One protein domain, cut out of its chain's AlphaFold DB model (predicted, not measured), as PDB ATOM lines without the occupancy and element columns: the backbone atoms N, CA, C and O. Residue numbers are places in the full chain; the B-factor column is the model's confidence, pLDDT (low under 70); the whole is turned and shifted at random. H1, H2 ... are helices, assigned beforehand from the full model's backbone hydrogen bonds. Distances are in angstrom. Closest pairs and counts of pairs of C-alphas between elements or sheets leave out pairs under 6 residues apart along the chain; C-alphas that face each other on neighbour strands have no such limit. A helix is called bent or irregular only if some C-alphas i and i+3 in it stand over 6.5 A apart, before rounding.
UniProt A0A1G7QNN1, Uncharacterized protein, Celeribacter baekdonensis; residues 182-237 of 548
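What this domain is: This is residues 182 to 237 of the 548 residues of an uncharacterized protein of Celeribacter baekdonensis (UniProt A0A1G7QNN1). Four short helices, H1, H2, H3 and H4, are strung end to end in a thin rod with no core, and the links between them bulge to one side. The printed part has 56 residues and no named strand; its class is all helix. It is extended, with a radius of gyration of the C-alphas of 18.5 A and spans of 61 by 11 by 8 A.

Where its parts are: H1, residues 183 to 192, is 14.1 A long from C-alpha 183 at (-25.284, -15.990, -22.827); it is irregular, but only just: C-alphas 187 and 190 are 6.51 A apart. H2, residues 197 to 206, is 13.9 A long. H3 is residues 213 to 216. H4, residues 221 to 230, is 14.0 A long and ends with C-alpha 230 at (-30.113, -71.430, -28.542).

How they stand to each other: H1 and H2 touch only at the corner, closest C-alphas Val 191 and Leu 197, 4.7 A; they run the same way at a shallow tilt of 20 degrees. H2 and H3 are close but not clearly touching, closest C-alphas Leu 206 and Asp 213, 6.3 A. H3 and H4 touch only at the corner, closest C-alphas Leu 215 and Leu 221, 4.9 A. H1 and H4 are apart, for instance. Every O i to N i+4 pair is within hydrogen-bond range in H2 and H4, and 4 of 6 in H1; H3 is too short for one.

The domain as a whole: The farthest C-alphas, Leu 183 and Asp 237, are 60.9 A apart. The printed part has no cut and no long link. Residues 182 to 183 have pLDDT under 70.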
ATOM      1  N   GLY A 182     -30.281 -16.566 -22.709       64.25
ATOM      2  CA  GLY A 182     -29.108 -15.910 -22.109       64.25
ATOM      3  C   GLY A 182     -27.753 -16.386 -22.670       64.25
ATOM      4  O   GLY A 182     -27.651 -17.447 -23.280       64.25
ATOM      5  N   LEU A 183     -26.663 -15.642 -22.401       68.56
ATOM      6  CA  LEU A 183     -25.284 -15.990 -22.827       68.56
ATOM      7  C   LEU A 183     -24.878 -17.430 -22.459       68.56
ATOM      8  O   LEU A 183     -24.128 -18.061 -23.199       68.56
ATOM      9  N   VAL A 184     -25.370 -17.944 -21.330       75.12
ATOM     10  CA  VAL A 184     -25.118 -19.318 -20.871       75.12
ATOM     11  C   VAL A 184     -25.850 -20.335 -21.746       75.12
ATOM     12  O   VAL A 184     -25.228 -21.303 -22.169       75.12
ATOM     13  N   GLY A 185     -27.113 -20.069 -22.095       74.12
ATOM     14  CA  GLY A 185     -27.859 -20.849 -23.081       74.12
ATOM     15  C   GLY A 185     -27.118 -20.881 -24.412       74.12
ATOM     16  O   GLY A 185     -26.736 -21.944 -24.862       74.12
ATOM     17  N   SER A 186     -26.702 -19.730 -24.950       77.88
ATOM     18  CA  SER A 186     -25.974 -19.689 -26.234       77.88
ATOM     19  C   SER A 186     -24.638 -20.458 -26.279       77.88
ATOM     20  O   SER A 186     -24.132 -20.734 -27.365       77.88
ATOM     21  N   VAL A 187     -24.039 -20.779 -25.124       84.38
ATOM     22  CA  VAL A 187     -22.778 -21.538 -25.030       84.38
ATOM     23  C   VAL A 187     -23.016 -23.012 -24.697       84.38
ATOM     24  O   VAL A 187     -22.246 -23.855 -25.152       84.38
ATOM     25  N   LEU A 188     -24.046 -23.330 -23.906       86.00
ATOM     26  CA  LEU A 188     -24.360 -24.699 -23.490       86.00
ATOM     27  C   LEU A 188     -25.334 -25.407 -24.435       86.00
ATOM     28  O   LEU A 188     -25.239 -26.619 -24.569       86.00
ATOM     29  N   ASP A 189     -26.206 -24.668 -25.115       85.50
ATOM     30  CA  ASP A 189     -27.200 -25.180 -26.063       85.50
ATOM     31  C   ASP A 189     -26.568 -25.995 -27.212       85.50
ATOM     32  O   ASP A 189     -27.029 -27.104 -27.461       85.50
ATOM     33  N   PRO A 190     -25.414 -25.614 -27.804       89.69
ATOM     34  CA  PRO A 190     -24.745 -26.459 -28.803       89.69
ATOM     35  C   PRO A 190     -24.191 -27.793 -28.268       89.69
ATOM     36  O   PRO A 190     -23.766 -28.637 -29.053       89.69
ATOM     37  N   VAL A 191     -24.092 -27.971 -26.946       91.19
ATOM     38  CA  VAL A 191     -23.559 -29.194 -26.321       91.19
ATOM     39  C   VAL A 191     -24.674 -30.017 -25.682       91.19
ATOM     40  O   VAL A 191     -24.667 -31.231 -25.837       91.19
ATOM     41  N   LEU A 192     -25.592 -29.370 -24.961       88.69
ATOM     42  CA  LEU A 192     -26.623 -29.993 -24.122       88.69
ATOM     43  C   LEU A 192     -28.057 -29.759 -24.617       88.69
ATOM     44  O   LEU A 192     -28.982 -30.267 -23.987       88.69
ATOM     45  N   GLY A 193     -28.256 -28.946 -25.656       84.19
ATOM     46  CA  GLY A 193     -29.567 -28.767 -26.279       84.19
ATOM     47  C   GLY A 193     -30.017 -30.029 -27.018       84.19
ATOM     48  O   GLY A 193     -29.216 -30.937 -27.233       84.19
ATOM     49  N   GLU A 194     -31.288 -30.060 -27.426       84.12
ATOM     50  CA  GLU A 194     -31.912 -31.181 -28.161       84.12
ATOM     51  C   GLU A 194     -31.284 -31.444 -29.540       84.12
ATOM     52  O   GLU A 194     -31.516 -32.489 -30.114       84.12
ATOM     53  N   ASP A 195     -30.469 -30.523 -30.062       87.06
ATOM     54  CA  ASP A 195     -29.652 -30.719 -31.274       87.06
ATOM     55  C   ASP A 195     -28.147 -30.547 -30.954       87.06
ATOM     56  O   ASP A 195     -27.340 -30.104 -31.780       87.06
ATOM     57  N   GLY A 196     -27.776 -30.748 -29.687       90.12
ATOM     58  CA  GLY A 196     -26.420 -30.578 -29.190       90.12
ATOM     59  C   GLY A 196     -25.563 -31.829 -29.376       90.12
ATOM     60  O   GLY A 196     -26.056 -32.931 -29.574       90.12
ATOM     61  N   LEU A 197     -24.245 -31.683 -29.210       93.62
ATOM     62  CA  LEU A 197     -23.295 -32.799 -29.357       93.62
ATOM     63  C   LEU A 197     -23.590 -34.011 -28.454       93.62
ATOM     64  O   LEU A 197     -23.185 -35.127 -28.775       93.62
ATOM     65  N   VAL A 198     -24.195 -33.785 -27.282       93.88
ATOM     66  CA  VAL A 198     -24.596 -34.871 -26.381       93.88
ATOM     67  C   VAL A 198     -25.828 -35.584 -26.916       93.88
ATOM     68  O   VAL A 198     -25.843 -36.808 -26.850       93.88
ATOM     69  N   ASP A 199     -26.801 -34.856 -27.463       93.25
ATOM     70  CA  ASP A 199     -27.980 -35.461 -28.084       93.25
ATOM     71  C   ASP A 199     -27.567 -36.318 -29.289       93.25
ATOM     72  O   ASP A 199     -27.818 -37.517 -29.287       93.25
ATOM     73  N   ASP A 200     -26.736 -35.775 -30.189       93.25
ATOM     74  CA  ASP A 200     -26.169 -36.510 -31.332       93.25
ATOM     75  C   ASP A 200     -25.430 -37.800 -30.914       93.25
ATOM     76  O   ASP A 200     -25.486 -38.824 -31.597       93.25
ATOM     77  N   LEU A 201     -24.675 -37.763 -29.805       94.44
ATOM     78  CA  LEU A 201     -23.940 -38.933 -29.311       94.44
ATOM     79  C   LEU A 201     -24.874 -39.962 -28.670       94.44
ATOM     80  O   LEU A 201     -24.638 -41.163 -28.809       94.44
ATOM     81  N   LEU A 202     -25.884 -39.499 -27.933       93.38
ATOM     82  CA  LEU A 202     -26.888 -40.371 -27.342       93.38
ATOM     83  C   LEU A 202     -27.743 -41.016 -28.431       93.38
ATOM     84  O   LEU A 202     -27.978 -42.213 -28.336       93.38
ATOM     85  N   ASP A 203     -28.102 -40.291 -29.486       93.81
ATOM     86  CA  ASP A 203     -28.818 -40.829 -30.643       93.81
ATOM     87  C   ASP A 203     -27.943 -41.831 -31.419       93.81
ATOM     88  O   ASP A 203     -28.351 -42.957 -31.685       93.81
ATOM     89  N   ALA A 204     -26.663 -41.519 -31.653       94.25
ATOM     90  CA  ALA A 204     -25.744 -42.461 -32.299       94.25
ATOM     91  C   ALA A 204     -25.477 -43.742 -31.479       94.25
ATOM     92  O   ALA A 204     -25.117 -44.779 -32.045       94.25
ATOM     93  N   LEU A 205     -25.586 -43.682 -30.147       94.56
ATOM     94  CA  LEU A 205     -25.312 -44.819 -29.265       94.56
ATOM     95  C   LEU A 205     -26.575 -45.614 -28.913       94.56
ATOM     96  O   LEU A 205     -26.527 -46.839 -28.950       94.56
ATOM     97  N   LEU A 206     -27.657 -44.929 -28.550       92.75
ATOM     98  CA  LEU A 206     -28.891 -45.473 -27.970       92.75
ATOM     99  C   LEU A 206     -30.139 -45.171 -28.819       92.75
ATOM    100  O   LEU A 206     -31.197 -45.727 -28.541       92.75
ATOM    101  N   GLY A 207     -30.035 -44.283 -29.807       89.75
ATOM    102  CA  GLY A 207     -31.111 -44.032 -30.759       89.75
ATOM    103  C   GLY A 207     -31.410 -45.259 -31.618       89.75
ATOM    104  O   GLY A 207     -30.645 -46.226 -31.655       89.75
ATOM    105  N   GLU A 208     -32.543 -45.217 -32.311       90.06
ATOM    106  CA  GLU A 208     -32.995 -46.287 -33.202       90.06
ATOM    107  C   GLU A 208     -32.041 -46.390 -34.407       90.06
ATOM    108  O   GLU A 208     -31.839 -45.425 -35.148       90.06
ATOM    109  N   GLY A 209     -31.385 -47.541 -34.575       86.75
ATOM    110  CA  GLY A 209     -30.261 -47.729 -35.496       86.75
ATOM    111  C   GLY A 209     -28.892 -47.278 -34.960       86.75
ATOM    112  O   GLY A 209     -27.912 -47.264 -35.714       86.75
ATOM    113  N   GLY A 210     -28.802 -46.906 -33.681       92.44
ATOM    114  CA  GLY A 210     -27.555 -46.625 -32.975       92.44
ATOM    115  C   GLY A 210     -26.722 -47.883 -32.702       92.44
ATOM    116  O   GLY A 210     -27.113 -49.013 -32.988       92.44
ATOM    117  N   LEU A 211     -25.529 -47.710 -32.125       94.69
ATOM    118  CA  LEU A 211     -24.595 -48.825 -31.897       94.69
ATOM    119  C   LEU A 211     -25.120 -49.888 -30.921       94.69
ATOM    120  O   LEU A 211     -24.813 -51.065 -31.096       94.69
ATOM    121  N   LEU A 212     -25.846 -49.483 -29.874       93.50
ATOM    122  CA  LEU A 212     -26.429 -50.424 -28.917       93.50
ATOM    123  C   LEU A 212     -27.658 -51.109 -29.500       93.50
ATOM    124  O   LEU A 212     -27.812 -52.301 -29.280       93.50
ATOM    125  N   ASP A 213     -28.469 -50.392 -30.273       94.06
ATOM    126  CA  ASP A 213     -29.609 -50.967 -30.988       94.06
ATOM    127  C   ASP A 213     -29.146 -52.041 -31.989       94.06
ATOM    128  O   ASP A 213     -29.605 -53.173 -31.946       94.06
ATOM    129  N   GLY A 214     -28.095 -51.775 -32.771       92.69
ATOM    130  CA  GLY A 214     -27.511 -52.785 -33.664       92.69
ATOM    131  C   GLY A 214     -26.782 -53.946 -32.962       92.69
ATOM    132  O   GLY A 214     -26.433 -54.934 -33.609       92.69
ATOM    133  N   LEU A 215     -26.501 -53.847 -31.658       94.19
ATOM    134  CA  LEU A 215     -25.817 -54.898 -30.897       94.19
ATOM    135  C   LEU A 215     -26.793 -55.735 -30.059       94.19
ATOM    136  O   LEU A 215     -26.661 -56.952 -30.039       94.19
ATOM    137  N   LEU A 216     -27.723 -55.080 -29.363       93.12
ATOM    138  CA  LEU A 216     -28.654 -55.641 -28.376       93.12
ATOM    139  C   LEU A 216     -30.124 -55.572 -28.799       93.12
ATOM    140  O   LEU A 216     -30.954 -56.135 -28.091       93.12
ATOM    141  N   GLY A 217     -30.453 -54.836 -29.859       90.12
ATOM    142  CA  GLY A 217     -31.812 -54.782 -30.383       90.12
ATOM    143  C   GLY A 217     -32.250 -56.131 -30.946       90.12
ATOM    144  O   GLY A 217     -31.433 -57.028 -31.147       90.12
ATOM    145  N   ASP A 218     -33.545 -56.236 -31.230       86.81
ATOM    146  CA  ASP A 218     -34.224 -57.470 -31.660       86.81
ATOM    147  C   ASP A 218     -33.771 -57.985 -33.047       86.81
ATOM    148  O   ASP A 218     -34.215 -59.028 -33.500       86.81
ATOM    149  N   GLU A 219     -32.919 -57.234 -33.749       86.56
ATOM    150  CA  GLU A 219     -32.249 -57.629 -35.002       86.56
ATOM    151  C   GLU A 219     -30.732 -57.348 -34.910       86.56
ATOM    152  O   GLU A 219     -30.045 -57.076 -35.899       86.56
ATOM    153  N   GLY A 220     -30.218 -57.288 -33.680       91.12
ATOM    154  CA  GLY A 220     -28.832 -56.984 -33.375       91.12
ATOM    155  C   GLY A 220     -27.944 -58.225 -33.392       91.12
ATOM    156  O   GLY A 220     -28.399 -59.362 -33.344       91.12
ATOM    157  N   LEU A 221     -26.628 -58.011 -33.380       93.88
ATOM    158  CA  LEU A 221     -25.662 -59.116 -33.453       93.88
ATOM    159  C   LEU A 221     -25.754 -60.112 -32.283       93.88
ATOM    160  O   LEU A 221     -25.368 -61.268 -32.454       93.88
ATOM    161  N   LEU A 222     -26.175 -59.678 -31.083       93.75
ATOM    162  CA  LEU A 222     -26.417 -60.618 -29.984       93.75
ATOM    163  C   LEU A 222     -27.687 -61.426 -30.199       93.75
ATOM    164  O   LEU A 222     -27.673 -62.594 -29.830       93.75
ATOM    165  N   ASP A 223     -28.738 -60.828 -30.757       93.88
ATOM    166  CA  ASP A 223     -29.965 -61.558 -31.060       93.88
ATOM    167  C   ASP A 223     -29.669 -62.649 -32.095       93.88
ATOM    168  O   ASP A 223     -29.856 -63.820 -31.794       93.88
ATOM    169  N   ASP A 224     -28.988 -62.305 -33.196       92.31
ATOM    170  CA  ASP A 224     -28.526 -63.269 -34.207       92.31
ATOM    171  C   ASP A 224     -27.651 -64.395 -33.612       92.31
ATOM    172  O   ASP A 224     -27.731 -65.557 -34.022       92.31
ATOM    173  N   LEU A 225     -26.761 -64.069 -32.663       93.56
ATOM    174  CA  LEU A 225     -25.886 -65.061 -32.031       93.56
ATOM    175  C   LEU A 225     -26.654 -65.960 -31.061       93.56
ATOM    176  O   LEU A 225     -26.357 -67.150 -30.979       93.56
ATOM    177  N   LEU A 226     -27.587 -65.395 -30.298       91.88
ATOM    178  CA  LEU A 226     -28.423 -66.156 -29.380       91.88
ATOM    179  C   LEU A 226     -29.406 -67.026 -30.159       91.88
ATOM    180  O   LEU A 226     -29.518 -68.199 -29.834       91.88
ATOM    181  N   ASP A 227     -30.017 -66.520 -31.225       91.81
ATOM    182  CA  ASP A 227     -30.870 -67.302 -32.118       91.81
ATOM    183  C   ASP A 227     -30.069 -68.434 -32.788       91.81
ATOM    184  O   ASP A 227     -30.448 -69.600 -32.738       91.81
ATOM    185  N   GLY A 228     -28.861 -68.148 -33.282       91.56
ATOM    186  CA  GLY A 228     -27.984 -69.182 -33.839       91.56
ATOM    187  C   GLY A 228     -27.444 -70.195 -32.816       91.56
ATOM    188  O   GLY A 228     -27.060 -71.305 -33.198       91.56
ATOM    189  N   LEU A 229     -27.366 -69.842 -31.528       92.62
ATOM    190  CA  LEU A 229     -26.841 -70.728 -30.486       92.62
ATOM    191  C   LEU A 229     -27.936 -71.524 -29.779       92.62
ATOM    192  O   LEU A 229     -27.744 -72.710 -29.575       92.62
ATOM    193  N   ILE A 230     -29.033 -70.886 -29.386       91.81
ATOM    194  CA  ILE A 230     -30.113 -71.430 -28.542       91.81
ATOM    195  C   ILE A 230     -31.508 -71.213 -29.166       91.81
ATOM    196  O   ILE A 230     -32.504 -71.732 -28.663       91.81
ATOM    197  N   GLY A 231     -31.609 -70.475 -30.270       87.69
ATOM    198  CA  GLY A 231     -32.853 -70.347 -31.028       87.69
ATOM    199  C   GLY A 231     -33.289 -71.650 -31.699       87.69
ATOM    200  O   GLY A 231     -32.653 -72.702 -31.591       87.69
ATOM    201  N   GLU A 232     -34.423 -71.584 -32.391       86.50
ATOM    202  CA  GLU A 232     -35.034 -72.733 -33.064       86.50
ATOM    203  C   GLU A 232     -34.139 -73.202 -34.230       86.50
ATOM    204  O   GLU A 232     -34.039 -72.537 -35.262       86.50
ATOM    205  N   GLY A 233     -33.462 -74.344 -34.062       84.50
ATOM    206  CA  GLY A 233     -32.453 -74.846 -35.005       84.50
ATOM    207  C   GLY A 233     -31.043 -74.277 -34.794       84.50
ATOM    208  O   GLY A 233     -30.189 -74.396 -35.680       84.50
ATOM    209  N   GLY A 234     -30.802 -73.638 -33.646       89.44
ATOM    210  CA  GLY A 234     -29.473 -73.264 -33.182       89.44
ATOM    211  C   GLY A 234     -28.608 -74.475 -32.809       89.44
ATOM    212  O   GLY A 234     -29.060 -75.612 -32.749       89.44
ATOM    213  N   ILE A 235     -27.319 -74.244 -32.554       90.25
ATOM    214  CA  ILE A 235     -26.354 -75.331 -32.270       90.25
ATOM    215  C   ILE A 235     -26.689 -76.088 -30.970       90.25
ATOM    216  O   ILE A 235     -26.415 -77.280 -30.855       90.25
ATOM    217  N   LEU A 236     -27.227 -75.372 -29.987       91.25
ATOM    218  CA  LEU A 236     -27.723 -75.866 -28.704       91.25
ATOM    219  C   LEU A 236     -29.244 -75.705 -28.658       91.25
ATOM    220  O   LEU A 236     -29.792 -75.225 -27.662       91.25
ATOM    221  N   ASP A 237     -29.913 -76.042 -29.758       91.88
ATOM    222  CA  ASP A 237     -31.360 -76.155 -29.731       91.88
ATOM    223  C   ASP A 237     -31.806 -77.244 -28.741       91.88
ATOM    224  O   ASP A 237     -31.017 -78.028 -28.194       91.88
TER     225      ASP A 237